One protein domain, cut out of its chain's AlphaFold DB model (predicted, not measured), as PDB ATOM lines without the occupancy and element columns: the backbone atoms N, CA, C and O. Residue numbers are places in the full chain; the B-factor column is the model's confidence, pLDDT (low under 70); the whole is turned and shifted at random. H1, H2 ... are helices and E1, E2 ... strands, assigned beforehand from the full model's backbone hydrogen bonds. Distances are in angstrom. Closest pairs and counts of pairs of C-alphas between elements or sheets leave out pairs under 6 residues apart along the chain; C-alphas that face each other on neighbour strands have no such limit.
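What this domain is: This is residues 637 to 741 and 1000 to 1106 of the 1106 residues of an uncharacterized protein of Myxococcaceae bacterium (UniProt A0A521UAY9). Picture a sandwich only partly face to face: a wide, twisted sheet of eight strands, with a smaller sheet of four, E1, E8, E2 and E5, covering its E4, E3, E6 and E7 half. The rest of the wide sheet, E11, E10, E13 and E14, runs on beyond that cover, with the two-strand sheet of E9 and E12 near E7 and E11 on its other face. The printed part has 212 residues, 103 of them, under half, in named elements: strands E1 to E8, helix H1, strands E9 to E13, helix H2 and strand E14, a mostly strand class. The wide sheet has the order E4, E3, E6, E7, E11, E10, E13, E14 and the smaller one E1, E8, E2, E5, both mixed, while E9 and E12 are antiparallel. The whole is compact, with a radius of gyration of the C-alphas of 16.6 A, and rounded, spanning 45 by 41 by 33 A.

How they stand to each other: Begin in the eight-strand sheet at E7, residues 712 to 718, and E11, residues 1034 to 1041: they are parallel at 10 degrees, with N 714 and O 1037 2.9 A apart, within hydrogen-bond range. On one side of E11 comes E10, residues 1024 to 1031, its hairpin partner, with N 1027 and O 1038 at 2.9 A. Next is E13, residues 1066 to 1075, antiparallel to E10, with N 1028 and O 1070 at 2.9 A. The edge strand E14, residues 1096 to 1105, is antiparallel to E13, with N 1071 and O 1100 at 2.9 A. Back at E7, look for its hairpin with E6, residues 701 to 706, where N 703 and O 715 are 2.9 A apart. E3, residues 667 to 670, follows with N 669 and O 704 at 3.0 A, and forms a hairpin with edge strand E4, residues 681 to 683, with N 682 and O 668 at 2.9 A. In the facing sheet, E8, residues 722 to 727, is parallel to E2, residues 647 to 656, with N 725 and O 653 at 2.9 A. Its edge strands are E1, residues 640 to 642, antiparallel to E8 with N 640 and O 724 at 2.8 A, and E5, residues 689 to 698, antiparallel to E2 with N 650 and O 692 at 2.9 A. E5 bends by 108 degrees at residue 695. The parts of the two sheets that face each other are 10.0 A centre to centre, their strands at 39 degrees; the closest C-alphas of E7 and E8, Ser 712 and Leu 727, are 6.7 A apart. E9, residues 1012 to 1018, and E12, residues 1046 to 1048, are antiparallel, with N 1013 and O 1047 at 2.8 A. H2, residues 1086 to 1089, only grazes both sandwich sheets; H1, residues 733 to 736, is on neither. Both helices are too short for an O i to N i+4 pair; each has its one O i to N i+3 pair within range.

Where its parts are: Find C-alpha 640 at (186.058, 196.493, 231.495), where E1 begins. E2 runs 27.8 A, E5 20.6 A and E9 19.7 A. E10 and E11 measure 23.7 A and 23.9 A, and E13 30.1 A. E14 runs 30.5 A to C-alpha 1105 at (215.180, 188.991, 232.765).

The domain as a whole: The C-alphas farthest apart, those of Asp 737 and Gly 1019, are 49.0 A apart. Residues 742 to 999 are not printed; C-alphas 741 and 1000 are 38.0 A apart across this cut. The link from E12 to E13, 17 residues, is long. The mean pLDDT of the printed part is 89.5; residues 637 to 638 and 736 to 741 are under 70.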
ATOM      1  N   ALA A 637     182.353 204.156 232.193       50.59
ATOM      2  CA  ALA A 637     182.703 204.669 233.518       50.59
ATOM      3  C   ALA A 637     182.805 203.585 234.614       50.59
ATOM      4  O   ALA A 637     183.246 203.876 235.724       50.59
ATOM      5  N   ARG A 638     182.398 202.337 234.332       64.25
ATOM      6  CA  ARG A 638     182.534 201.182 235.244       64.25
ATOM      7  C   ARG A 638     183.755 200.307 234.929       64.25
ATOM      8  O   ARG A 638     184.052 199.395 235.705       64.25
ATOM      9  N   GLY A 639     184.441 200.584 233.815       79.50
ATOM     10  CA  GLY A 639     185.595 199.837 233.320       79.50
ATOM     11  C   GLY A 639     185.263 198.424 232.829       79.50
ATOM     12  O   GLY A 639     184.344 197.781 233.330       79.50
ATOM     13  N   GLY A 640     186.086 197.894 231.923       89.06
ATOM     14  CA  GLY A 640     186.058 196.493 231.495       89.06
ATOM     15  C   GLY A 640     185.604 196.294 230.052       89.06
ATOM     16  O   GLY A 640     186.030 197.042 229.172       89.06
ATOM     17  N   LEU A 641     184.792 195.267 229.807       91.94
ATOM     18  CA  LEU A 641     184.284 194.875 228.490       91.94
ATOM     19  C   LEU A 641     182.750 194.915 228.447       91.94
ATOM     20  O   LEU A 641     182.090 194.640 229.447       91.94
ATOM     21  N   GLY A 642     182.182 195.242 227.285       88.94
ATOM     22  CA  GLY A 642     180.732 195.247 227.081       88.94
ATOM     23  C   GLY A 642     180.298 195.599 225.657       88.94
ATOM     24  O   GLY A 642     181.076 195.534 224.703       88.94
ATOM     25  N   GLY A 643     179.030 195.986 225.497       84.00
ATOM     26  CA  GLY A 643     178.456 196.389 224.203       84.00
ATOM     27  C   GLY A 643     178.146 195.256 223.206       84.00
ATOM     28  O   GLY A 643     177.708 195.548 222.090       84.00
ATOM     29  N   GLY A 644     178.334 193.984 223.572       87.69
ATOM     30  CA  GLY A 644     178.093 192.827 222.693       87.69
ATOM     31  C   GLY A 644     179.215 192.570 221.667       87.69
ATOM     32  O   GLY A 644     180.221 193.277 221.690       87.69
ATOM     33  N   PRO A 645     179.074 191.564 220.781       92.81
ATOM     34  CA  PRO A 645     180.158 191.056 219.932       92.81
ATOM     35  C   PRO A 645     180.640 192.051 218.869       92.81
ATOM     36  O   PRO A 645     179.889 192.910 218.401       92.81
ATOM     37  N   ILE A 646     181.897 191.903 218.449       92.31
ATOM     38  CA  ILE A 646     182.600 192.805 217.534       92.31
ATOM     39  C   ILE A 646     182.004 192.704 216.125       92.31
ATOM     40  O   ILE A 646     182.175 191.713 215.410       92.31
ATOM     41  N   LEU A 647     181.326 193.779 215.715       87.25
ATOM     42  CA  LEU A 647     180.627 193.917 214.436       87.25
ATOM     43  C   LEU A 647     181.135 195.140 213.656       87.25
ATOM     44  O   LEU A 647     180.386 196.060 213.350       87.25
ATOM     45  N   GLY A 648     182.430 195.152 213.339       90.06
ATOM     46  CA  GLY A 648     183.079 196.184 212.517       90.06
ATOM     47  C   GLY A 648     183.769 197.287 213.308       90.06
ATOM     48  O   GLY A 648     184.679 197.906 212.767       90.06
ATOM     49  N   ASN A 649     183.391 197.473 214.576       89.81
ATOM     50  CA  ASN A 649     183.855 198.552 215.447       89.81
ATOM     51  C   ASN A 649     184.274 198.045 216.828       89.81
ATOM     52  O   ASN A 649     183.632 197.150 217.384       89.81
ATOM     53  N   ILE A 650     185.299 198.687 217.391       92.19
ATOM     54  CA  ILE A 650     185.625 198.665 218.819       92.19
ATOM     55  C   ILE A 650     185.794 200.107 219.304       92.19
ATOM     56  O   ILE A 650     186.626 200.847 218.775       92.19
ATOM     57  N   ASN A 651     185.044 200.476 220.335       90.69
ATOM     58  CA  ASN A 651     185.151 201.730 221.070       90.69
ATOM     59  C   ASN A 651     186.073 201.519 222.279       90.69
ATOM     60  O   ASN A 651     185.901 200.555 223.031       90.69
ATOM     61  N   VAL A 652     187.040 202.415 222.484       92.69
ATOM     62  CA  VAL A 652     188.066 202.288 223.528       92.69
ATOM     63  C   VAL A 652     188.101 203.537 224.405       92.69
ATOM     64  O   VAL A 652     188.243 204.655 223.912       92.69
ATOM     65  N   THR A 653     188.017 203.324 225.714       91.69
ATOM     66  CA  THR A 653     188.106 204.342 226.766       91.69
ATOM     67  C   THR A 653     189.359 204.091 227.602       91.69
ATOM     68  O   THR A 653     189.580 202.973 228.074       91.69
ATOM     69  N   VAL A 654     190.179 205.121 227.795       92.88
ATOM     70  CA  VAL A 654     191.463 205.042 228.501       92.88
ATOM     71  C   VAL A 654     191.513 206.127 229.571       92.88
ATOM     72  O   VAL A 654     191.535 207.318 229.256       92.88
ATOM     73  N   LEU A 655     191.514 205.701 230.833       88.81
ATOM     74  CA  LEU A 655     191.474 206.576 232.007       88.81
ATOM     75  C   LEU A 655     192.701 206.352 232.902       88.81
ATOM     76  O   LEU A 655     193.311 205.280 232.881       88.81
ATOM     77  N   ALA A 656     193.043 207.336 233.725       85.81
ATOM     78  CA  ALA A 656     194.050 207.218 234.769       85.81
ATOM     79  C   ALA A 656     193.493 206.403 235.950       85.81
ATOM     80  O   ALA A 656     192.432 206.710 236.489       85.81
ATOM     81  N   GLY A 657     194.191 205.342 236.361       82.62
ATOM     82  CA  GLY A 657     193.713 204.400 237.386       82.62
ATOM     83  C   GLY A 657     193.701 204.931 238.821       82.62
ATOM     84  O   GLY A 657     193.149 204.282 239.707       82.62
ATOM     85  N   ASN A 658     194.306 206.093 239.056       72.12
ATOM     86  CA  ASN A 658     194.421 206.754 240.355       72.12
ATOM     87  C   ASN A 658     193.446 207.937 240.523       72.12
ATOM     88  O   ASN A 658     192.901 208.107 241.614       72.12
ATOM     89  N   THR A 659     193.200 208.724 239.468       76.62
ATOM     90  CA  THR A 659     192.294 209.890 239.497       76.62
ATOM     91  C   THR A 659     190.969 209.670 238.763       76.62
ATOM     92  O   THR A 659     189.966 210.278 239.126       76.62
ATOM     93  N   GLY A 660     190.941 208.792 237.755       78.44
ATOM     94  CA  GLY A 660     189.824 208.633 236.818       78.44
ATOM     95  C   GLY A 660     189.875 209.565 235.600       78.44
ATOM     96  O   GLY A 660     188.989 209.471 234.752       78.44
ATOM     97  N   ASP A 661     190.890 210.429 235.489       81.88
ATOM     98  CA  ASP A 661     191.011 211.411 234.401       81.88
ATOM     99  C   ASP A 661     191.190 210.753 233.019       81.88
ATOM    100  O   ASP A 661     191.792 209.681 232.917       81.88
ATOM    101  N   PRO A 662     190.725 211.383 231.926       86.06
ATOM    102  CA  PRO A 662     190.986 210.910 230.568       86.06
ATOM    103  C   PRO A 662     192.478 210.958 230.207       86.06
ATOM    104  O   PRO A 662     193.144 211.964 230.443       86.06
ATOM    105  N   ILE A 663     192.998 209.908 229.559       89.88
ATOM    106  CA  ILE A 663     194.381 209.883 229.050       89.88
ATOM    107  C   ILE A 663     194.389 210.199 227.543       89.88
ATOM    108  O   ILE A 663     194.031 209.325 226.743       89.88
ATOM    109  N   PRO A 664     194.814 211.404 227.118       91.94
ATOM    110  CA  PRO A 664     194.947 211.753 225.705       91.94
ATOM    111  C   PRO A 664     196.139 211.063 225.037       91.94
ATOM    112  O   PRO A 664     197.117 210.684 225.685       91.94
ATOM    113  N   ASN A 665     196.088 210.956 223.709       93.44
ATOM    114  CA  ASN A 665     197.159 210.464 222.838       93.44
ATOM    115  C   ASN A 665     197.681 209.039 223.122       93.44
ATOM    116  O   ASN A 665     198.676 208.624 222.515       93.44
ATOM    117  N   ALA A 666     197.008 208.256 223.971       95.75
ATOM    118  CA  ALA A 666     197.311 206.849 224.206       95.75
ATOM    119  C   ALA A 666     197.216 206.075 222.886       95.75
ATOM    120  O   ALA A 666     196.223 206.188 222.167       95.75
ATOM    121  N   LEU A 667     198.249 205.299 222.553       97.38
ATOM    122  CA  LEU A 667     198.240 204.422 221.389       97.38
ATOM    123  C   LEU A 667     197.319 203.235 221.669       97.38
ATOM    124  O   LEU A 667     197.478 202.549 222.679       97.38
ATOM    125  N   VAL A 668     196.401 202.983 220.745       97.12
ATOM    126  CA  VAL A 668     195.436 201.883 220.778       97.12
ATOM    127  C   VAL A 668     195.623 201.076 219.496       97.12
ATOM    128  O   VAL A 668     195.486 201.633 218.407       97.12
ATOM    129  N   PHE A 669     195.962 199.787 219.591       97.31
ATOM    130  CA  PHE A 669     196.225 198.949 218.411       97.31
ATOM    131  C   PHE A 669     195.765 197.497 218.570       97.31
ATOM    132  O   PHE A 669     195.751 196.941 219.672       97.31
ATOM    133  N   LEU A 670     195.392 196.885 217.442       96.50
ATOM    134  CA  LEU A 670     194.974 195.487 217.352       96.50
ATOM    135  C   LEU A 670     196.114 194.555 216.931       96.50
ATOM    136  O   LEU A 670     196.873 194.845 216.008       96.50
ATOM    137  N   GLY A 671     196.156 193.378 217.553       92.75
ATOM    138  CA  GLY A 671     197.154 192.345 217.289       92.75
ATOM    139  C   GLY A 671     198.459 192.565 218.056       92.75
ATOM    140  O   GLY A 671     198.451 192.944 219.225       92.75
ATOM    141  N   GLU A 672     199.581 192.256 217.406       88.75
ATOM    142  CA  GLU A 672     200.909 192.186 218.038       88.75
ATOM    143  C   GLU A 672     201.865 193.314 217.616       88.75
ATOM    144  O   GLU A 672     202.891 193.514 218.263       88.75
ATOM    145  N   ASP A 673     201.543 194.033 216.538       92.88
ATOM    146  CA  ASP A 673     202.394 195.061 215.935       92.88
ATOM    147  C   ASP A 673     201.926 196.472 216.351       92.88
ATOM    148  O   ASP A 673     200.874 196.919 215.889       92.88
ATOM    149  N   PRO A 674     202.681 197.203 217.191       93.31
ATOM    150  CA  PRO A 674     202.327 198.561 217.602       93.31
ATOM    151  C   PRO A 674     202.606 199.624 216.525       93.31
ATOM    152  O   PRO A 674     202.247 200.784 216.716       93.31
ATOM    153  N   GLN A 675     203.250 199.257 215.412       92.56
ATOM    154  CA  GLN A 675     203.425 200.101 214.224       92.56
ATOM    155  C   GLN A 675     202.384 199.790 213.134       92.56
ATOM    156  O   GLN A 675     202.445 200.373 212.049       92.56
ATOM    157  N   VAL A 676     201.407 198.909 213.404       94.62
ATOM    158  CA  VAL A 676     200.343 198.592 212.446       94.62
ATOM    159  C   VAL A 676     199.600 199.868 212.044       94.62
ATOM    160  O   VAL A 676     199.198 200.665 212.891       94.62
ATOM    161  N   ALA A 677     199.415 200.086 210.743       91.56
ATOM    162  CA  ALA A 677     198.780 201.302 210.247       91.56
ATOM    163  C   ALA A 677     197.273 201.370 210.595       91.56
ATOM    164  O   ALA A 677     196.604 200.329 210.699       91.56
ATOM    165  N   PRO A 678     196.691 202.582 210.693       90.12
ATOM    166  CA  PRO A 678     195.244 202.768 210.641       90.12
ATOM    167  C   PRO A 678     194.633 202.050 209.419       90.12
ATOM    168  O   PRO A 678     195.257 202.006 208.356       90.12
ATOM    169  N   PRO A 679     193.432 201.456 209.538       90.38
ATOM    170  CA  PRO A 679     192.503 201.553 210.666       90.38
ATOM    171  C   PRO A 679     192.715 200.498 211.773       90.38
ATOM    172  O   PRO A 679     191.828 200.309 212.595       90.38
ATOM    173  N   ARG A 680     193.848 199.771 211.815       94.25
ATOM    174  CA  ARG A 680     194.137 198.779 212.883       94.25
ATOM    175  C   ARG A 680     194.801 199.374 214.128       94.25
ATOM    176  O   ARG A 680     194.882 198.693 215.151       94.25
ATOM    177  N   SER A 681     195.232 200.627 214.050       94.62
ATOM    178  CA  SER A 681     195.646 201.448 215.185       94.62
ATOM    179  C   SER A 681     195.008 202.833 215.122       94.62
ATOM    180  O   SER A 681     194.513 203.264 214.077       94.62
ATOM    181  N   THR A 682     195.003 203.512 216.264       94.06
ATOM    182  CA  THR A 682     194.485 204.869 216.457       94.06
ATOM    183  C   THR A 682     195.089 205.472 217.740       94.06
ATOM    184  O   THR A 682     195.883 204.820 218.429       94.06
ATOM    185  N   ARG A 683     194.720 206.709 218.086       94.19
ATOM    186  CA  ARG A 683     195.057 207.341 219.372       94.19
ATOM    187  C   ARG A 683     193.817 207.884 220.068       94.19
ATOM    188  O   ARG A 683     192.827 208.198 219.412       94.19
ATOM    189  N   THR A 684     193.875 208.005 221.392       93.38
ATOM    190  CA  THR A 684     192.814 208.669 222.157       93.38
ATOM    191  C   THR A 684     192.819 210.183 221.971       93.38
ATOM    192  O   THR A 684     193.873 210.816 221.911       93.38
ATOM    193  N   ASN A 685     191.621 210.762 221.919       88.75
ATOM    194  CA  ASN A 685     191.390 212.203 221.987       88.75
ATOM    195  C   ASN A 685     191.500 212.735 223.432       88.75
ATOM    196  O   ASN A 685     191.729 211.975 224.374       88.75
ATOM    197  N   ASP A 686     191.249 214.032 223.619       88.19
ATOM    198  CA  ASP A 686     191.333 214.728 224.914       88.19
ATOM    199  C   ASP A 686     190.338 214.230 225.983       88.19
ATOM    200  O   ASP A 686     190.473 214.548 227.160       88.19
ATOM    201  N   ARG A 687     189.358 213.396 225.601       83.56
ATOM    202  CA  ARG A 687     188.430 212.703 226.516       83.56
ATOM    203  C   ARG A 687     188.833 211.248 226.787       83.56
ATOM    204  O   ARG A 687     188.032 210.469 227.310       83.56
ATOM    205  N   GLY A 688     190.055 210.862 226.414       89.44
ATOM    206  CA  GLY A 688     190.581 209.510 226.587       89.44
ATOM    207  C   GLY A 688     189.902 208.480 225.685       89.44
ATOM    208  O   GLY A 688     189.949 207.288 225.984       89.44
ATOM    209  N   ARG A 689     189.224 208.915 224.611       89.62
ATOM    210  CA  ARG A 689     188.403 208.046 223.755       89.62
ATOM    211  C   ARG A 689     189.029 207.839 222.392       89.62
ATOM    212  O   ARG A 689     189.533 208.775 221.779       89.62
ATOM    213  N   ALA A 690     188.949 206.608 221.915       91.69
ATOM    214  CA  ALA A 690     189.372 206.190 220.592       91.69
ATOM    215  C   ALA A 690     188.353 205.204 220.010       91.69
ATOM    216  O   ALA A 690     187.576 204.591 220.743       91.69
ATOM    217  N   SER A 691     188.362 205.008 218.696       92.00
ATOM    218  CA  SER A 691     187.620 203.915 218.060       92.00
ATOM    219  C   SER A 691     188.390 203.337 216.884       92.00
ATOM    220  O   SER A 691     189.172 204.026 216.226       92.00
ATOM    221  N   VAL A 692     188.190 202.041 216.677       93.50
ATOM    222  CA  VAL A 692     188.879 201.204 215.697       93.50
ATOM    223  C   VAL A 692     187.798 200.558 214.836       93.50
ATOM    224  O   VAL A 692     187.096 199.666 215.310       93.50
ATOM    225  N   GLY A 693     187.639 201.035 213.600       91.75
ATOM    226  CA  GLY A 693     186.565 200.623 212.693       91.75
ATOM    227  C   GLY A 693     187.083 200.161 211.331       91.75
ATOM    228  O   GLY A 693     187.812 200.896 210.669       91.75
ATOM    229  N   PHE A 694     186.722 198.950 210.893       92.12
ATOM    230  CA  PHE A 694     186.941 198.481 209.512       92.12
ATOM    231  C   PHE A 694     186.080 197.252 209.156       92.12
ATOM    232  O   PHE A 694     185.734 196.465 210.042       92.12
ATOM    233  N   PRO A 695     185.722 197.038 207.870       88.44
ATOM    234  CA  PRO A 695     184.771 195.997 207.472       88.44
ATOM    235  C   PRO A 695     185.145 194.580 207.910       88.44
ATOM    236  O   PRO A 695     184.252 193.809 208.258       88.44
ATOM    237  N   GLU A 696     186.436 194.238 207.958       92.19
ATOM    238  CA  GLU A 696     186.921 192.903 208.336       92.19
ATOM    239  C   GLU A 696     187.005 192.675 209.858       92.19
ATOM    240  O   GLU A 696     187.325 191.569 210.290       92.19
ATOM    241  N   LEU A 697     186.740 193.690 210.689       94.12
ATOM    242  CA  LEU A 697     186.828 193.579 212.146       94.12
ATOM    243  C   LEU A 697     185.638 192.773 212.687       94.12
ATOM    244  O   LEU A 697     184.528 193.298 212.801       94.12
ATOM    245  N   ARG A 698     185.834 191.478 212.965       93.12
ATOM    246  CA  ARG A 698     184.801 190.559 213.478       93.12
ATOM    247  C   ARG A 698     185.376 189.536 214.451       93.12
ATOM    248  O   ARG A 698     186.400 188.924 214.155       93.12
ATOM    249  N   GLY A 699     184.639 189.269 215.526       91.38
ATOM    250  CA  GLY A 699     184.941 188.191 216.468       91.38
ATOM    251  C   GLY A 699     186.205 188.417 217.314       91.38
ATOM    252  O   GLY A 699     186.744 189.526 217.339       91.38
ATOM    253  N   PRO A 700     186.690 187.367 218.009       94.38
ATOM    254  CA  PRO A 700     187.740 187.492 219.014       94.38
ATOM    255  C   PRO A 700     189.051 188.101 218.504       94.38
ATOM    256  O   PRO A 700     189.668 187.584 217.573       94.38
ATOM    257  N   THR A 701     189.517 189.153 219.177       95.56
ATOM    258  CA  THR A 701     190.757 189.871 218.850       95.56
ATOM    259  C   THR A 701     191.588 190.183 220.100       95.56
ATOM    260  O   THR A 701     191.147 189.962 221.226       95.56
ATOM    261  N   THR A 702     192.801 190.698 219.906       96.06
ATOM    262  CA  THR A 702     193.669 191.209 220.976       96.06
ATOM    263  C   THR A 702     193.889 192.699 220.764       96.06
ATOM    264  O   THR A 702     194.211 193.119 219.654       96.06
ATOM    265  N   LEU A 703     193.734 193.486 221.826       96.88
ATOM    266  CA  LEU A 703     193.901 194.938 221.845       96.88
ATOM    267  C   LEU A 703     194.976 195.293 222.872       96.88
ATOM    268  O   LEU A 703     194.927 194.808 224.003       96.88
ATOM    269  N   THR A 704     195.919 196.154 222.502       97.50
ATOM    270  CA  THR A 704     196.887 196.738 223.438       97.50
ATOM    271  C   THR A 704     196.750 198.257 223.456       97.50
ATOM    272  O   THR A 704     196.552 198.895 222.420       97.50
ATOM    273  N   ILE A 705     196.844 198.816 224.661       96.88
ATOM    274  CA  ILE A 705     196.769 200.239 224.965       96.88
ATOM    275  C   ILE A 705     198.049 200.631 225.709       96.88
ATOM    276  O   ILE A 705     198.444 199.962 226.664       96.88
ATOM    277  N   SER A 706     198.700 201.713 225.288       95.88
ATOM    278  CA  SER A 706     199.911 202.225 225.935       95.88
ATOM    279  C   SER A 706     200.048 203.734 225.732       95.88
ATOM    280  O   SER A 706     199.782 204.241 224.643       95.88
ATOM    281  N   ALA A 707     200.467 204.467 226.764       93.56
ATOM    282  CA  ALA A 707     200.642 205.917 226.711       93.56
ATOM    283  C   ALA A 707     201.996 206.335 227.297       93.56
ATOM    284  O   ALA A 707     202.564 205.648 228.149       93.56
ATOM    285  N   ARG A 708     202.520 207.481 226.848       89.25
ATOM    286  CA  ARG A 708     203.720 208.082 227.445       89.25
ATOM    287  C   ARG A 708     203.452 208.328 228.931       89.25
ATOM    288  O   ARG A 708     202.395 208.839 229.274       89.25
ATOM    289  N   CYS A 709     204.407 207.970 229.788       86.88
ATOM    290  CA  CYS A 709     204.305 208.121 231.244       86.88
ATOM    291  C   CYS A 709     203.203 207.303 231.950       86.88
ATOM    292  O   CYS A 709     202.979 207.516 233.139       86.88
ATOM    293  N   PHE A 710     202.593 206.312 231.287       90.50
ATOM    294  CA  PHE A 710     201.650 205.379 231.914       90.50
ATOM    295  C   PHE A 710     201.987 203.910 231.619       90.50
ATOM    296  O   PHE A 710     202.625 203.577 230.620       90.50
ATOM    297  N   SER A 711     201.482 203.020 232.475       92.31
ATOM    298  CA  SER A 711     201.495 201.568 232.285       92.31
ATOM    299  C   SER A 711     200.840 201.143 230.974       92.31
ATOM    300  O   SER A 711     199.867 201.756 230.540       92.31
ATOM    301  N   SER A 712     201.269 200.014 230.416       94.75
ATOM    302  CA  SER A 712     200.580 199.400 229.273       94.75
ATOM    303  C   SER A 712     199.521 198.390 229.731       94.75
ATOM    304  O   SER A 712     199.698 197.710 230.745       94.75
ATOM    305  N   GLN A 713     198.427 198.262 228.981       95.12
ATOM    306  CA  GLN A 713     197.423 197.215 229.180       95.12
ATOM    307  C   GLN A 713     197.159 196.433 227.892       95.12
ATOM    308  O   GLN A 713     197.105 197.009 226.807       95.12
ATOM    309  N   THR A 714     196.931 195.127 228.018       96.56
ATOM    310  CA  THR A 714     196.535 194.248 226.908       96.56
ATOM    311  C   THR A 714     195.292 193.448 227.290       96.56
ATOM    312  O   THR A 714     195.248 192.821 228.345       96.56
ATOM    313  N   VAL A 715     194.290 193.416 226.414       95.81
ATOM    314  CA  VAL A 715     193.135 192.514 226.523       95.81
ATOM    315  C   VAL A 715     193.233 191.495 225.392       95.81
ATOM    316  O   VAL A 715     193.224 191.863 224.217       95.81
ATOM    317  N   GLN A 716     193.381 190.218 225.745       95.19
ATOM    318  CA  GLN A 716     193.714 189.133 224.823       95.19
ATOM    319  C   GLN A 716     192.502 188.241 224.515       95.19
ATOM    320  O   GLN A 716     191.870 187.700 225.424       95.19
ATOM    321  N   VAL A 717     192.241 188.044 223.217       94.12
ATOM    322  CA  VAL A 717     191.193 187.170 222.649       94.12
ATOM    323  C   VAL A 717     189.810 187.429 223.276       94.12
ATOM    324  O   VAL A 717     189.176 186.542 223.849       94.12
ATOM    325  N   PHE A 718     189.344 188.675 223.151       95.00
ATOM    326  CA  PHE A 718     188.017 189.139 223.573       95.00
ATOM    327  C   PHE A 718     187.129 189.472 222.369       95.00
ATOM    328  O   PHE A 718     187.629 189.840 221.307       95.00
ATOM    329  N   ASP A 719     185.812 189.359 222.545       95.75
ATOM    330  CA  ASP A 719     184.801 189.661 221.522       95.75
ATOM    331  C   ASP A 719     183.721 190.582 222.116       95.75
ATOM    332  O   ASP A 719     182.631 190.143 222.484       95.75
ATOM    333  N   ALA A 720     184.088 191.856 222.293       93.00
ATOM    334  CA  ALA A 720     183.255 192.916 222.862       93.00
ATOM    335  C   ALA A 720     183.481 194.252 222.120       93.00
ATOM    336  O   ALA A 720     184.624 194.598 221.820       93.00
ATOM    337  N   ARG A 721     182.417 195.016 221.830       90.81
ATOM    338  CA  ARG A 721     182.507 196.314 221.126       90.81
ATOM    339  C   ARG A 721     183.031 197.449 221.997       90.81
ATOM    340  O   ARG A 721     183.645 198.357 221.456       90.81
ATOM    341  N   ASN A 722     182.803 197.423 223.306       89.88
ATOM    342  CA  ASN A 722     183.247 198.478 224.215       89.88
ATOM    343  C   ASN A 722     184.365 197.946 225.120       89.88
ATOM    344  O   ASN A 722     184.192 196.913 225.767       89.88
ATOM    345  N   VAL A 723     185.487 198.668 225.181       93.00
ATOM    346  CA  VAL A 723     186.645 198.357 226.033       93.00
ATOM    347  C   VAL A 723     187.006 199.585 226.857       93.00
ATOM    348  O   VAL A 723     187.201 200.664 226.308       93.00
ATOM    349  N   SER A 724     187.117 199.443 228.174       91.62
ATOM    350  CA  SER A 724     187.481 200.536 229.079       91.62
ATOM    351  C   SER A 724     188.580 200.096 230.042       91.62
ATOM    352  O   SER A 724     188.386 199.159 230.820       91.62
ATOM    353  N   VAL A 725     189.743 200.745 229.972       92.25
ATOM    354  CA  VAL A 725     190.957 200.370 230.715       92.25
ATOM    355  C   VAL A 725     191.507 201.525 231.545       92.25
ATOM    356  O   VAL A 725     191.404 202.691 231.165       92.25
ATOM    357  N   TYR A 726     192.138 201.173 232.665       90.50
ATOM    358  CA  TYR A 726     192.778 202.115 233.577       90.50
ATOM    359  C   TYR A 726     194.301 201.971 233.512       90.50
ATOM    360  O   TYR A 726     194.837 200.922 233.877       90.50
ATOM    361  N   LEU A 727     195.013 202.998 233.050       92.00
ATOM    362  CA  LEU A 727     196.478 203.012 233.065       92.00
ATOM    363  C   LEU A 727     196.974 203.749 234.316       92.00
ATOM    364  O   LEU A 727     196.425 204.778 234.698       92.00
ATOM    365  N   TYR A 728     198.025 203.240 234.950       87.19
ATOM    366  CA  TYR A 728     198.638 203.837 236.139       87.19
ATOM    367  C   TYR A 728     199.859 204.662 235.739       87.19
ATOM    368  O   TYR A 728     200.629 204.226 234.878       87.19
ATOM    369  N   ALA A 729     200.041 205.843 236.332       84.19
ATOM    370  CA  ALA A 729     201.148 206.720 235.976       84.19
ATOM    371  C   ALA A 729     202.502 206.120 236.396       84.19
ATOM    372  O   ALA A 729     202.618 205.313 237.322       84.19
ATOM    373  N   HIS A 730     203.561 206.494 235.686       79.44
ATOM    374  CA  HIS A 730     204.930 206.125 236.022       79.44
ATOM    375  C   HIS A 730     205.570 207.240 236.846       79.44
ATOM    376  O   HIS A 730     205.871 208.313 236.325       79.44
ATOM    377  N   MET A 731     205.810 206.969 238.134       72.12
ATOM    378  CA  MET A 731     206.452 207.897 239.074       72.12
ATOM    379  C   MET A 731     207.951 208.072 238.772       72.12
ATOM    380  O   MET A 731     208.813 207.584 239.501       72.12
ATOM    381  N   ILE A 732     208.267 208.767 237.677       72.31
ATOM    382  CA  ILE A 732     209.630 209.117 237.263       72.31
ATOM    383  C   ILE A 732     209.752 210.632 237.029       72.31
ATOM    384  O   ILE A 732     208.797 211.236 236.540       72.31
ATOM    385  N   PRO A 733     210.914 211.262 237.309       70.69
ATOM    386  CA  PRO A 733     211.064 212.721 237.225       70.69
ATOM    387  C   PRO A 733     210.653 213.310 235.871       70.69
ATOM    388  O   PRO A 733     209.873 214.251 235.827       70.69
ATOM    389  N   ALA A 734     211.060 212.658 234.777       72.88
ATOM    390  CA  ALA A 734     210.759 213.087 233.410       72.88
ATOM    391  C   ALA A 734     209.255 213.148 233.060       72.88
ATOM    392  O   ALA A 734     208.923 213.696 232.019       72.88
ATOM    393  N   CYS A 735     208.376 212.574 233.890       75.81
ATOM    394  CA  CYS A 735     206.920 212.667 233.752       75.81
ATOM    395  C   CYS A 735     206.312 213.758 234.650       75.81
ATOM    396  O   CYS A 735     205.292 214.340 234.296       75.81
ATOM    397  N   ALA A 736     206.948 214.079 235.783       65.44
ATOM    398  CA  ALA A 736     206.549 215.207 236.628       65.44
ATOM    399  C   ALA A 736     206.828 216.555 235.936       65.44
ATOM    400  O   ALA A 736     206.031 217.486 236.041       65.44
ATOM    401  N   ASP A 737     207.909 216.628 235.151       62.59
ATOM    402  CA  ASP A 737     208.238 217.786 234.306       62.59
ATOM    403  C   ASP A 737     207.197 218.033 233.185       62.59
ATOM    404  O   ASP A 737     207.126 219.128 232.635       62.59
ATOM    405  N   GLU A 738     206.356 217.040 232.859       64.19
ATOM    406  CA  GLU A 738     205.256 217.151 231.882       64.19
ATOM    407  C   GLU A 738     203.949 217.681 232.505       64.19
ATOM    408  O   GLU A 738     202.892 217.637 231.878       64.19
ATOM    409  N   GLY A 739     203.993 218.173 233.749       56.44
ATOM    410  CA  GLY A 739     202.825 218.711 234.453       56.44
ATOM    411  C   GLY A 739     201.878 217.648 235.013       56.44
ATOM    412  O   GLY A 739     200.878 218.002 235.637       56.44
ATOM    413  N   MET A 740     202.194 216.355 234.861       59.94
ATOM    414  CA  MET A 740     201.532 215.313 235.645       59.94
ATOM    415  C   MET A 740     201.881 215.542 237.120       59.94
ATOM    416  O   MET A 740     203.071 215.604 237.447       59.94
ATOM    417  N   PRO A 741     200.900 215.677 238.031       46.94
ATOM    418  CA  PRO A 741     201.214 215.864 239.438       46.94
ATOM    419  C   PRO A 741     202.016 214.649 239.932       46.94
ATOM    420  O   PRO A 741     201.575 213.518 239.703       46.94
ATOM    421  N   ALA A1000     207.614 178.830 230.198       95.00
ATOM    422  CA  ALA A1000     208.617 179.812 229.803       95.00
ATOM    423  C   ALA A1000     208.094 181.244 230.055       95.00
ATOM    424  O   ALA A1000     206.935 181.502 229.733       95.00
ATOM    425  N   PRO A1001     208.902 182.203 230.545       95.06
ATOM    426  CA  PRO A1001     210.225 182.015 231.144       95.06
ATOM    427  C   PRO A1001     210.187 181.104 232.384       95.06
ATOM    428  O   PRO A1001     209.127 180.822 232.935       95.06
ATOM    429  N   THR A1002     211.357 180.632 232.811       92.94
ATOM    430  CA  THR A1002     211.560 179.913 234.081       92.94
ATOM    431  C   THR A1002     212.105 180.860 235.152       92.94
ATOM    432  O   THR A1002     212.599 181.938 234.818       92.94
ATOM    433  N   GLU A1003     212.079 180.455 236.424       92.06
ATOM    434  CA  GLU A1003     212.600 181.270 237.533       92.06
ATOM    435  C   GLU A1003     214.093 181.581 237.339       92.06
ATOM    436  O   GLU A1003     214.875 180.702 236.967       92.06
ATOM    437  N   GLY A1004     214.477 182.848 237.525       92.50
ATOM    438  CA  GLY A1004     215.819 183.365 237.232       92.50
ATOM    439  C   GLY A1004     216.207 183.345 235.745       92.50
ATOM    440  O   GLY A1004     217.358 183.622 235.406       92.50
ATOM    441  N   GLY A1005     215.283 182.980 234.853       93.81
ATOM    442  CA  GLY A1005     215.530 182.770 233.430       93.81
ATOM    443  C   GLY A1005     215.465 184.042 232.584       93.81
ATOM    444  O   GLY A1005     215.517 185.172 233.081       93.81
ATOM    445  N   ARG A1006     215.324 183.843 231.268       93.69
ATOM    446  CA  ARG A1006     215.093 184.913 230.288       93.69
ATOM    447  C   ARG A1006     213.742 184.772 229.606       93.69
ATOM    448  O   ARG A1006     213.319 183.652 229.317       93.69
ATOM    449  N   LEU A1007     213.110 185.906 229.311       93.56
ATOM    450  CA  LEU A1007     211.939 185.979 228.442       93.56
ATOM    451  C   LEU A1007     212.272 185.337 227.079       93.56
ATOM    452  O   LEU A1007     213.338 185.618 226.525       93.56
ATOM    453  N   PRO A1008     211.398 184.486 226.511       95.00
ATOM    454  CA  PRO A1008     211.613 183.945 225.172       95.00
ATOM    455  C   PRO A1008     211.786 185.052 224.116       95.00
ATOM    456  O   PRO A1008     211.125 186.088 224.222       95.00
ATOM    457  N   PRO A1009     212.599 184.846 223.058       92.31
ATOM    458  CA  PRO A1009     212.797 185.847 222.004       92.31
ATOM    459  C   PRO A1009     211.511 186.276 221.284       92.31
ATOM    460  O   PRO A1009     211.451 187.378 220.753       92.31
ATOM    461  N   ASP A1010     210.469 185.437 221.298       93.12
ATOM    462  CA  ASP A1010     209.137 185.765 220.777       93.12
ATOM    463  C   ASP A1010     208.241 186.501 221.795       93.12
ATOM    464  O   ASP A1010     207.020 186.529 221.642       93.12
ATOM    465  N   ARG A1011     208.838 187.054 222.863       92.62
ATOM    466  CA  ARG A1011     208.212 187.877 223.917       92.62
ATOM    467  C   ARG A1011     206.964 187.244 224.550       92.62
ATOM    468  O   ARG A1011     206.070 187.949 225.015       92.62
ATOM    469  N   THR A1012     206.899 185.910 224.560       94.31
ATOM    470  CA  THR A1012     205.695 185.147 224.921       94.31
ATOM    471  C   THR A1012     205.909 184.297 226.166       94.31
ATOM    472  O   THR A1012     206.628 183.293 226.137       94.31
ATOM    473  N   VAL A1013     205.225 184.680 227.242       95.56
ATOM    474  CA  VAL A1013     205.034 183.865 228.446       95.56
ATOM    475  C   VAL A1013     204.108 182.698 228.108       95.56
ATOM    476  O   VAL A1013     203.138 182.870 227.373       95.56
ATOM    477  N   ARG A1014     204.393 181.510 228.636       97.06
ATOM    478  CA  ARG A1014     203.661 180.252 228.426       97.06
ATOM    479  C   ARG A1014     203.468 179.558 229.767       97.06
ATOM    480  O   ARG A1014     204.396 179.540 230.578       97.06
ATOM    481  N   PHE A1015     202.287 179.004 230.007       95.62
ATOM    482  CA  PHE A1015     201.963 178.335 231.262       95.62
ATOM    483  C   PHE A1015     200.969 177.184 231.068       95.62
ATOM    484  O   PHE A1015     200.018 177.271 230.290       95.62
ATOM    485  N   ALA A1016     201.157 176.122 231.845       93.69
ATOM    486  CA  ALA A1016     200.175 175.067 232.018       93.69
ATOM    487  C   ALA A1016     199.212 175.424 233.160       93.69
ATOM    488  O   ALA A1016     199.615 175.992 234.175       93.69
ATOM    489  N   GLN A1017     197.946 175.029 233.026       93.12
ATOM    490  CA  GLN A1017     196.954 175.070 234.102       93.12
ATOM    491  C   GLN A1017     196.693 173.632 234.564       93.12
ATOM    492  O   GLN A1017     196.343 172.783 233.740       93.12
ATOM    493  N   ARG A1018     196.884 173.334 235.858       87.50
ATOM    494  CA  ARG A1018     196.652 171.994 236.436       87.50
ATOM    495  C   ARG A1018     195.630 172.036 237.564       87.50
ATOM    496  O   ARG A1018     195.807 172.768 238.532       87.50
ATOM    497  N   GLY A1019     194.603 171.196 237.468       88.25
ATOM    498  CA  GLY A1019     193.407 171.274 238.310       88.25
ATOM    499  C   GLY A1019     192.288 172.011 237.575       88.25
ATOM    500  O   GLY A1019     192.266 172.015 236.346       88.25
ATOM    501  N   ASN A1020     191.364 172.625 238.314       93.06
ATOM    502  CA  ASN A1020     190.250 173.355 237.712       93.06
ATOM    503  C   ASN A1020     190.728 174.640 237.015       93.06
ATOM    504  O   ASN A1020     191.616 175.340 237.514       93.06
ATOM    505  N   ASP A1021     190.108 174.976 235.888       94.19
ATOM    506  CA  ASP A1021     190.272 176.284 235.257       94.19
ATOM    507  C   ASP A1021     189.657 177.407 236.119       94.19
ATOM    508  O   ASP A1021     188.687 177.169 236.850       94.19
ATOM    509  N   PRO A1022     190.202 178.634 236.049       96.06
ATOM    510  CA  PRO A1022     189.512 179.826 236.521       96.06
ATOM    511  C   PRO A1022     188.393 180.231 235.542       96.06
ATOM    512  O   PRO A1022     188.150 179.568 234.533       96.06
ATOM    513  N   ASP A1023     187.752 181.370 235.797       95.44
ATOM    514  CA  ASP A1023     186.848 182.004 234.833       95.44
ATOM    515  C   ASP A1023     187.621 183.055 233.989       95.44
ATOM    516  O   ASP A1023     187.315 183.274 232.814       95.44
ATOM    517  N   MET A1024     188.702 183.626 234.545       94.62
ATOM    518  CA  MET A1024     189.602 184.597 233.900       94.62
ATOM    519  C   MET A1024     191.041 184.494 234.443       94.62
ATOM    520  O   MET A1024     191.248 184.088 235.589       94.62
ATOM    521  N   PHE A1025     192.029 184.919 233.649       96.06
ATOM    522  CA  PHE A1025     193.398 185.192 234.097       96.06
ATOM    523  C   PHE A1025     193.743 186.691 234.044       96.06
ATOM    524  O   PHE A1025     193.433 187.386 233.073       96.06
ATOM    525  N   ASN A1026     194.481 187.154 235.055       95.12
ATOM    526  CA  ASN A1026     195.281 188.377 235.027       95.12
ATOM    527  C   ASN A1026     196.768 188.019 235.073       95.12
ATOM    528  O   ASN A1026     197.189 187.296 235.974       95.12
ATOM    529  N   LEU A1027     197.567 188.583 234.175       96.00
ATOM    530  CA  LEU A1027     199.018 188.622 234.307       96.00
ATOM    531  C   LEU A1027     199.445 190.069 234.548       96.00
ATOM    532  O   LEU A1027     199.247 190.931 233.697       96.00
ATOM    533  N   SER A1028     200.062 190.322 235.695       94.31
ATOM    534  CA  SER A1028     200.738 191.582 235.998       94.31
ATOM    535  C   SER A1028     202.249 191.390 235.866       94.31
ATOM    536  O   SER A1028     202.818 190.510 236.512       94.31
ATOM    537  N   LEU A1029     202.898 192.200 235.031       93.88
ATOM    538  CA  LEU A1029     204.350 192.271 234.872       93.88
ATOM    539  C   LEU A1029     204.843 193.608 235.431       93.88
ATOM    540  O   LEU A1029     204.336 194.664 235.052       93.88
ATOM    541  N   SER A1030     205.841 193.565 236.306       91.25
ATOM    542  CA  SER A1030     206.459 194.748 236.895       91.25
ATOM    543  C   SER A1030     207.986 194.684 236.878       91.25
ATOM    544  O   SER A1030     208.603 193.619 236.809       91.25
ATOM    545  N   GLY A1031     208.600 195.858 236.929       84.06
ATOM    546  CA  GLY A1031     210.037 196.081 237.078       84.06
ATOM    547  C   GLY A1031     210.277 197.548 237.437       84.06
ATOM    548  O   GLY A1031     209.327 198.321 237.400       84.06
ATOM    549  N   ASP A1032     211.522 197.908 237.764       73.88
ATOM    550  CA  ASP A1032     212.012 199.245 238.176       73.88
ATOM    551  C   ASP A1032     211.002 200.413 238.074       73.88
ATOM    552  O   ASP A1032     210.508 200.899 239.089       73.88
ATOM    553  N   VAL A1033     210.637 200.808 236.846       71.50
ATOM    554  CA  VAL A1033     209.633 201.854 236.554       71.50
ATOM    555  C   VAL A1033     208.576 201.414 235.525       71.50
ATOM    556  O   VAL A1033     207.983 202.247 234.843       71.50
ATOM    557  N   LEU A1034     208.371 200.103 235.365       83.00
ATOM    558  CA  LEU A1034     207.445 199.502 234.401       83.00
ATOM    559  C   LEU A1034     206.282 198.808 235.119       83.00
ATOM    560  O   LEU A1034     206.492 197.989 236.015       83.00
ATOM    561  N   TYR A1035     205.072 199.022 234.602       88.94
ATOM    562  CA  TYR A1035     203.927 198.148 234.843       88.94
ATOM    563  C   TYR A1035     203.238 197.794 233.516       88.94
ATOM    564  O   TYR A1035     202.975 198.678 232.697       88.94
ATOM    565  N   TRP A1036     202.953 196.508 233.304       93.62
ATOM    566  CA  TRP A1036     202.128 196.008 232.201       93.62
ATOM    567  C   TRP A1036     201.103 195.019 232.752       93.62
ATOM    568  O   TRP A1036     201.473 194.054 233.424       93.62
ATOM    569  N   GLN A1037     199.821 195.235 232.460       93.75
ATOM    570  CA  GLN A1037     198.740 194.349 232.891       93.75
ATOM    571  C   GLN A1037     198.046 193.693 231.691       93.75
ATOM    572  O   GLN A1037     197.638 194.376 230.755       93.75
ATOM    573  N   THR A1038     197.897 192.369 231.715       95.50
ATOM    574  CA  THR A1038     197.280 191.599 230.629       95.50
ATOM    575  C   THR A1038     196.107 190.767 231.136       95.50
ATOM    576  O   THR A1038     196.222 190.026 232.114       95.50
ATOM    577  N   TRP A1039     194.978 190.868 230.438       94.88
ATOM    578  CA  TRP A1039     193.709 190.219 230.760       94.88
ATOM    579  C   TRP A1039     193.365 189.162 229.710       94.88
ATOM    580  O   TRP A1039     193.389 189.457 228.514       94.88
ATOM    581  N   ALA A1040     193.019 187.947 230.139       94.75
ATOM    582  CA  ALA A1040     192.696 186.843 229.235       94.75
ATOM    583  C   ALA A1040     191.591 185.927 229.776       94.75
ATOM    584  O   ALA A1040     191.465 185.706 230.982       94.75
ATOM    585  N   ARG A1041     190.814 185.345 228.861       93.88
ATOM    586  CA  ARG A1041     189.833 184.291 229.154       93.88
ATOM    587  C   ARG A1041     190.516 183.012 229.654       93.88
ATOM    588  O   ARG A1041     191.666 182.731 229.320       93.88
ATOM    589  N   ASN A1042     189.775 182.185 230.387       92.94
ATOM    590  CA  ASN A1042     190.274 180.945 230.995       92.94
ATOM    591  C   ASN A1042     190.858 179.881 230.043       92.94
ATOM    592  O   ASN A1042     191.512 178.954 230.507       92.94
ATOM    593  N   THR A1043     190.650 179.986 228.731       93.81
ATOM    594  CA  THR A1043     191.188 179.045 227.735       93.81
ATOM    595  C   THR A1043     192.573 179.423 227.209       93.81
ATOM    596  O   THR A1043     193.218 178.597 226.564       93.81
ATOM    597  N   GLU A1044     193.073 180.626 227.507       95.62
ATOM    598  CA  GLU A1044     194.424 181.032 227.113       95.62
ATOM    599  C   GLU A1044     195.496 180.332 227.971       95.62
ATOM    600  O   GLU A1044     195.284 180.017 229.145       95.62
ATOM    601  N   ARG A1045     196.661 180.064 227.369       95.50
ATOM    602  CA  ARG A1045     197.828 179.398 227.998       95.50
ATOM    603  C   ARG A1045     199.152 180.120 227.730       95.50
ATOM    604  O   ARG A1045     200.234 179.626 228.043       95.50
ATOM    605  N   SER A1046     199.078 181.299 227.124       95.69
ATOM    606  CA  SER A1046     200.238 182.108 226.777       95.69
ATOM    607  C   SER A1046     199.864 183.574 226.651       95.69
ATOM    608  O   SER A1046     198.788 183.874 226.144       95.69
ATOM    609  N   PHE A1047     200.775 184.462 227.033       94.44
ATOM    610  CA  PHE A1047     200.634 185.910 226.918       94.44
ATOM    611  C   PHE A1047     201.828 186.461 226.142       94.44
ATOM    612  O   PHE A1047     202.972 186.204 226.521       94.44
ATOM    613  N   ARG A1048     201.581 187.211 225.067       91.69
ATOM    614  CA  ARG A1048     202.627 187.859 224.264       91.69
ATOM    615  C   ARG A1048     202.644 189.357 224.540       91.69
ATOM    616  O   ARG A1048     201.594 189.990 224.527       91.69
ATOM    617  N   PHE A1049     203.833 189.913 224.750       91.62
ATOM    618  CA  PHE A1049     204.038 191.355 224.883       91.62
ATOM    619  C   PHE A1049     204.494 191.949 223.538       91.62
ATOM    620  O   PHE A1049     205.612 191.635 223.117       91.62
ATOM    621  N   PRO A1050     203.698 192.808 222.871       93.19
ATOM    622  CA  PRO A1050     204.128 193.615 221.721       93.19
ATOM    623  C   PRO A1050     205.439 194.369 221.969       93.19
ATOM    624  O   PRO A1050     205.709 194.755 223.107       93.19
ATOM    625  N   ASP A1051     206.250 194.591 220.931       92.62
ATOM    626  CA  ASP A1051     207.540 195.290 221.052       92.62
ATOM    627  C   ASP A1051     207.395 196.800 220.820       92.62
ATOM    628  O   ASP A1051     207.350 197.276 219.687       92.62
ATOM    629  N   LEU A1052     207.306 197.564 221.913       92.75
ATOM    630  CA  LEU A1052     207.064 199.008 221.853       92.75
ATOM    631  C   LEU A1052     208.318 199.824 221.487       92.75
ATOM    632  O   LEU A1052     208.223 201.045 221.395       92.75
ATOM    633  N   SER A1053     209.490 199.201 221.278       89.94
ATOM    634  CA  SER A1053     210.769 199.929 221.170       89.94
ATOM    635  C   SER A1053     210.880 200.820 219.927       89.94
ATOM    636  O   SER A1053     211.623 201.800 219.939       89.94
ATOM    637  N   GLY A1054     210.105 200.524 218.878       88.56
ATOM    638  CA  GLY A1054     209.973 201.376 217.693       88.56
ATOM    639  C   GLY A1054     208.973 202.532 217.839       88.56
ATOM    640  O   GLY A1054     208.893 203.373 216.946       88.56
ATOM    641  N   VAL A1055     208.186 202.598 218.922       90.88
ATOM    642  CA  VAL A1055     207.151 203.630 219.097       90.88
ATOM    643  C   VAL A1055     207.711 204.840 219.841       90.88
ATOM    644  O   VAL A1055     208.002 204.786 221.035       90.88
ATOM    645  N   MET A1056     207.789 205.976 219.147       85.62
ATOM    646  CA  MET A1056     208.207 207.248 219.740       85.62
ATOM    647  C   MET A1056     207.358 207.604 220.976       85.62
ATOM    648  O   MET A1056     206.128 207.625 220.918       85.62
ATOM    649  N   GLY A1057     208.031 207.900 222.092       83.19
ATOM    650  CA  GLY A1057     207.415 208.342 223.350       83.19
ATOM    651  C   GLY A1057     206.891 207.233 224.272       83.19
ATOM    652  O   GLY A1057     206.571 207.532 225.422       83.19
ATOM    653  N   LEU A1058     206.827 205.972 223.828       87.88
ATOM    654  CA  LEU A1058     206.451 204.845 224.692       87.88
ATOM    655  C   LEU A1058     207.679 204.181 225.331       87.88
ATOM    656  O   LEU A1058     208.810 204.336 224.869       87.88
ATOM    657  N   ARG A1059     207.451 203.423 226.411       83.62
ATOM    658  CA  ARG A1059     208.479 202.617 227.081       83.62
ATOM    659  C   ARG A1059     208.238 201.136 226.820       83.62
ATOM    660  O   ARG A1059     207.222 200.585 227.226       83.62
ATOM    661  N   ASP A1060     209.203 200.501 226.166       88.44
ATOM    662  CA  ASP A1060     209.269 199.047 226.027       88.44
ATOM    663  C   ASP A1060     209.981 198.393 227.225       88.44
ATOM    664  O   ASP A1060     210.635 199.077 228.011       88.44
ATOM    665  N   LEU A1061     209.885 197.065 227.337       86.62
ATOM    666  CA  LEU A1061     210.548 196.235 228.352       86.62
ATOM    667  C   LEU A1061     212.089 196.439 228.344       86.62
ATOM    668  O   LEU A1061     212.741 195.940 227.422       86.62
ATOM    669  N   PRO A1062     212.728 197.095 229.337       82.94
ATOM    670  CA  PRO A1062     214.187 197.268 229.356       82.94
ATOM    671  C   PRO A1062     214.986 195.947 229.350       82.94
ATOM    672  O   PRO A1062     214.698 195.010 230.097       82.94
ATOM    673  N   THR A1063     216.032 195.864 228.527       83.25
ATOM    674  CA  THR A1063     216.929 194.694 228.461       83.25
ATOM    675  C   THR A1063     217.773 194.564 229.732       83.25
ATOM    676  O   THR A1063     218.244 195.567 230.265       83.25
ATOM    677  N   GLY A1064     218.003 193.342 230.220       79.12
ATOM    678  CA  GLY A1064     218.856 193.078 231.389       79.12
ATOM    679  C   GLY A1064     218.295 193.507 232.753       79.12
ATOM    680  O   GLY A1064     218.882 193.153 233.774       79.12
ATOM    681  N   ALA A1065     217.158 194.209 232.801       82.19
ATOM    682  CA  ALA A1065     216.423 194.451 234.037       82.19
ATOM    683  C   ALA A1065     215.811 193.144 234.577       82.19
ATOM    684  O   ALA A1065     215.430 192.258 233.805       82.19
ATOM    685  N   ALA A1066     215.699 193.042 235.903       89.38
ATOM    686  CA  ALA A1066     214.934 191.987 236.555       89.38
ATOM    687  C   ALA A1066     213.446 192.364 236.595       89.38
ATOM    688  O   ALA A1066     213.085 193.477 236.981       89.38
ATOM    689  N   TYR A1067     212.600 191.413 236.218       92.06
ATOM    690  CA  TYR A1067     211.149 191.520 236.209       92.06
ATOM    691  C   TYR A1067     210.542 190.631 237.274       92.06
ATOM    692  O   TYR A1067     210.947 189.476 237.418       92.06
ATOM    693  N   TYR A1068     209.516 191.146 237.937       93.94
ATOM    694  CA  TYR A1068     208.618 190.369 238.771       93.94
ATOM    695  C   TYR A1068     207.282 190.208 238.046       93.94
ATOM    696  O   TYR A1068     206.649 191.179 237.636       93.94
ATOM    697  N   MET A1069     206.854 188.968 237.858       95.38
ATOM    698  CA  MET A1069     205.607 188.625 237.187       95.38
ATOM    699  C   MET A1069     204.682 187.893 238.148       95.38
ATOM    700  O   MET A1069     205.120 187.049 238.926       95.38
ATOM    701  N   TYR A1070     203.395 188.206 238.065       95.56
ATOM    702  CA  TYR A1070     202.351 187.668 238.921       95.56
ATOM    703  C   TYR A1070     201.147 187.272 238.059       95.56
ATOM    704  O   TYR A1070     200.438 188.130 237.534       95.56
ATOM    705  N   LEU A1071     200.933 185.966 237.888       96.62
ATOM    706  CA  LEU A1071     199.800 185.397 237.159       96.62
ATOM    707  C   LEU A1071     198.754 184.907 238.160       96.62
ATOM    708  O   LEU A1071     199.040 184.038 238.984       96.62
ATOM    709  N   THR A1072     197.544 185.450 238.059       96.19
ATOM    710  CA  THR A1072     196.383 185.107 238.887       96.19
ATOM    711  C   THR A1072     195.281 184.532 238.008       96.19
ATOM    712  O   THR A1072     194.871 185.181 237.050       96.19
ATOM    713  N   GLY A1073     194.768 183.351 238.340       96.25
ATOM    714  CA  GLY A1073     193.501 182.836 237.819       96.25
ATOM    715  C   GLY A1073     192.424 182.951 238.895       96.25
ATOM    716  O   GLY A1073     192.652 182.503 240.016       96.25
ATOM    717  N   PHE A1074     191.267 183.532 238.592       95.00
ATOM    718  CA  PHE A1074     190.202 183.763 239.579       95.00
ATOM    719  C   PHE A1074     188.813 183.378 239.068       95.00
ATOM    720  O   PHE A1074     188.588 183.239 237.862       95.00
ATOM    721  N   ARG A1075     187.885 183.163 240.007       95.12
ATOM    722  CA  ARG A1075     186.510 182.733 239.746       95.12
ATOM    723  C   ARG A1075     185.487 183.614 240.441       95.12
ATOM    724  O   ARG A1075     185.659 183.964 241.607       95.12
ATOM    725  N   VAL A1076     184.421 183.944 239.721       92.00
ATOM    726  CA  VAL A1076     183.359 184.868 240.138       92.00
ATOM    727  C   VAL A1076     182.015 184.298 239.691       92.00
ATOM    728  O   VAL A1076     181.852 183.855 238.555       92.00
ATOM    729  N   ALA A1077     181.026 184.294 240.585       86.62
ATOM    730  CA  ALA A1077     179.709 183.745 240.270       86.62
ATOM    731  C   ALA A1077     179.051 184.506 239.101       86.62
ATOM    732  O   ALA A1077     178.904 185.725 239.153       86.62
ATOM    733  N   GLY A1078     178.656 183.780 238.049       87.75
ATOM    734  CA  GLY A1078     178.017 184.358 236.859       87.75
ATOM    735  C   GLY A1078     178.956 185.120 235.913       87.75
ATOM    736  O   GLY A1078     178.476 185.910 235.109       87.75
ATOM    737  N   PHE A1079     180.275 184.921 236.004       91.81
ATOM    738  CA  PHE A1079     181.249 185.648 235.188       91.81
ATOM    739  C   PHE A1079     181.142 185.354 233.679       91.81
ATOM    740  O   PHE A1079     181.136 184.198 233.255       91.81
ATOM    741  N   VAL A1080     181.157 186.415 232.866       92.50
ATOM    742  CA  VAL A1080     181.239 186.366 231.398       92.50
ATOM    743  C   VAL A1080     182.387 187.271 230.954       92.50
ATOM    744  O   VAL A1080     182.372 188.468 231.218       92.50
ATOM    745  N   PHE A1081     183.393 186.711 230.274       93.44
ATOM    746  CA  PHE A1081     184.619 187.448 229.935       93.44
ATOM    747  C   PHE A1081     184.359 188.681 229.058       93.44
ATOM    748  O   PHE A1081     184.853 189.753 229.372       93.44
ATOM    749  N   ASN A1082     183.527 188.578 228.019       93.69
ATOM    750  CA  ASN A1082     183.227 189.711 227.128       93.69
ATOM    751  C   ASN A1082     182.339 190.804 227.771       93.69
ATOM    752  O   ASN A1082     182.028 191.793 227.115       93.69
ATOM    753  N   GLU A1083     181.926 190.622 229.028       91.75
ATOM    754  CA  GLU A1083     181.026 191.512 229.777       91.75
ATOM    755  C   GLU A1083     181.590 191.839 231.181       91.75
ATOM    756  O   GLU A1083     180.860 192.279 232.073       91.75
ATOM    757  N   PHE A1084     182.889 191.582 231.425       89.12
ATOM    758  CA  PHE A1084     183.485 191.813 232.744       89.12
ATOM    759  C   PHE A1084     183.519 193.305 233.081       89.12
ATOM    760  O   PHE A1084     183.855 194.131 232.238       89.12
ATOM    761  N   ARG A1085     183.273 193.654 234.348       87.50
ATOM    762  CA  ARG A1085     183.471 195.012 234.877       87.50
ATOM    763  C   ARG A1085     184.624 195.033 235.873       87.50
ATOM    764  O   ARG A1085     184.913 194.005 236.486       87.50
ATOM    765  N   TYR A1086     185.269 196.181 236.098       84.81
ATOM    766  CA  TYR A1086     186.437 196.231 237.002       84.81
ATOM    767  C   TYR A1086     186.112 195.805 238.446       84.81
ATOM    768  O   TYR A1086     186.964 195.227 239.118       84.81
ATOM    769  N   ASN A1087     184.859 195.945 238.894       81.06
ATOM    770  CA  ASN A1087     184.410 195.381 240.173       81.06
ATOM    771  C   ASN A1087     184.578 193.850 240.251       81.06
ATOM    772  O   ASN A1087     184.950 193.350 241.308       81.06
ATOM    773  N   ASN A1088     184.381 193.099 239.158       83.94
ATOM    774  CA  ASN A1088     184.595 191.641 239.136       83.94
ATOM    775  C   ASN A1088     186.075 191.255 239.327       83.94
ATOM    776  O   ASN A1088     186.377 190.109 239.648       83.94
ATOM    777  N   LEU A1089     186.998 192.197 239.131       83.75
ATOM    778  CA  LEU A1089     188.445 192.009 239.267       83.75
ATOM    779  C   LEU A1089     188.922 192.272 240.708       83.75
ATOM    780  O   LEU A1089     190.099 192.102 241.012       83.75
ATOM    781  N   SER A1090     188.014 192.677 241.601       84.81
ATOM    782  CA  SER A1090     188.292 192.810 243.027       84.81
ATOM    783  C   SER A1090     188.136 191.463 243.737       84.81
ATOM    784  O   SER A1090     187.079 190.833 243.664       84.81
ATOM    785  N   GLN A1091     189.166 191.074 244.497       83.75
ATOM    786  CA  GLN A1091     189.222 189.852 245.317       83.75
ATOM    787  C   GLN A1091     188.029 189.680 246.277       83.75
ATOM    788  O   GLN A1091     187.754 188.566 246.712       83.75
ATOM    789  N   LEU A1092     187.290 190.756 246.566       80.69
ATOM    790  CA  LEU A1092     186.058 190.750 247.364       80.69
ATOM    791  C   LEU A1092     184.938 189.880 246.779       80.69
ATOM    792  O   LEU A1092     184.116 189.363 247.528       80.69
ATOM    793  N   TYR A1093     184.905 189.717 245.455       86.62
ATOM    794  CA  TYR A1093     183.867 188.959 244.748       86.62
ATOM    795  C   TYR A1093     184.364 187.588 244.256       86.62
ATOM    796  O   TYR A1093     183.650 186.897 243.525       86.62
ATOM    797  N   TRP A1094     185.595 187.203 244.612       92.62
ATOM    798  CA  TRP A1094     186.235 185.983 244.121       92.62
ATOM    799  C   TRP A1094     185.909 184.795 245.030       92.62
ATOM    800  O   TRP A1094     186.379 184.720 246.164       92.62
ATOM    801  N   SER A1095     185.141 183.829 244.521       94.25
ATOM    802  CA  SER A1095     184.799 182.605 245.263       94.25
ATOM    803  C   SER A1095     185.973 181.628 245.358       94.25
ATOM    804  O   SER A1095     186.068 180.851 246.307       94.25
ATOM    805  N   ALA A1096     186.897 181.679 244.397       96.00
ATOM    806  CA  ALA A1096     188.183 181.002 244.466       96.00
ATOM    807  C   ALA A1096     189.205 181.679 243.540       96.00
ATOM    808  O   ALA A1096     188.842 182.257 242.513       96.00
ATOM    809  N   TYR A1097     190.489 181.603 243.884       96.38
ATOM    810  CA  TYR A1097     191.579 182.159 243.084       96.38
ATOM    811  C   TYR A1097     192.904 181.447 243.349       96.38
ATOM    812  O   TYR A1097     193.190 181.037 244.469       96.38
ATOM    813  N   ALA A1098     193.741 181.329 242.323       96.56
ATOM    814  CA  ALA A1098     195.088 180.788 242.416       96.56
ATOM    815  C   ALA A1098     196.098 181.739 241.780       96.56
ATOM    816  O   ALA A1098     195.785 182.453 240.829       96.56
ATOM    817  N   ALA A1099     197.319 181.735 242.304       95.56
ATOM    818  CA  ALA A1099     198.388 182.615 241.869       95.56
ATOM    819  C   ALA A1099     199.723 181.871 241.764       95.56
ATOM    820  O   ALA A1099     200.055 181.019 242.597       95.56
ATOM    821  N   ARG A1100     200.516 182.255 240.762       94.69
ATOM    822  CA  ARG A1100     201.930 181.902 240.615       94.69
ATOM    823  C   ARG A1100     202.707 183.162 240.253       94.69
ATOM    824  O   ARG A1100     202.319 183.903 239.352       94.69
ATOM    825  N   ASN A1101     203.813 183.388 240.945       94.38
ATOM    826  CA  ASN A1101     204.778 184.427 240.618       94.38
ATOM    827  C   ASN A1101     206.032 183.836 239.953       94.38
ATOM    828  O   ASN A1101     206.239 182.615 239.955       94.38
ATOM    829  N   LEU A1102     206.823 184.720 239.343       93.75
ATOM    830  CA  LEU A1102     208.099 184.398 238.716       93.75
ATOM    831  C   LEU A1102     209.026 185.622 238.683       93.75
ATOM    832  O   LEU A1102     208.559 186.725 238.389       93.75
ATOM    833  N   THR A1103     210.329 185.417 238.869       94.75
ATOM    834  CA  THR A1103     211.371 186.416 238.572       94.75
ATOM    835  C   THR A1103     212.136 186.028 237.307       94.75
ATOM    836  O   THR A1103     212.573 184.884 237.177       94.75
ATOM    837  N   PHE A1104     212.342 186.955 236.366       94.19
ATOM    838  CA  PHE A1104     213.116 186.702 235.135       94.19
ATOM    839  C   PHE A1104     213.784 187.976 234.582       94.19
ATOM    840  O   PHE A1104     213.646 189.053 235.151       94.19
ATOM    841  N   THR A1105     214.522 187.867 233.473       92.56
ATOM    842  CA  THR A1105     215.180 188.991 232.765       92.56
ATOM    843  C   THR A1105     214.799 189.038 231.276       92.56
ATOM    844  O   THR A1105     214.375 188.024 230.723       92.56
ATOM    845  N   ARG A1106     214.939 190.189 230.601       86.00
ATOM    846  CA  ARG A1106     214.895 190.268 229.122       86.00
ATOM    847  C   ARG A1106     216.305 190.098 228.554       86.00
ATOM    848  O   ARG A1106     217.145 190.969 228.875       86.00
TER     849      ARG A1106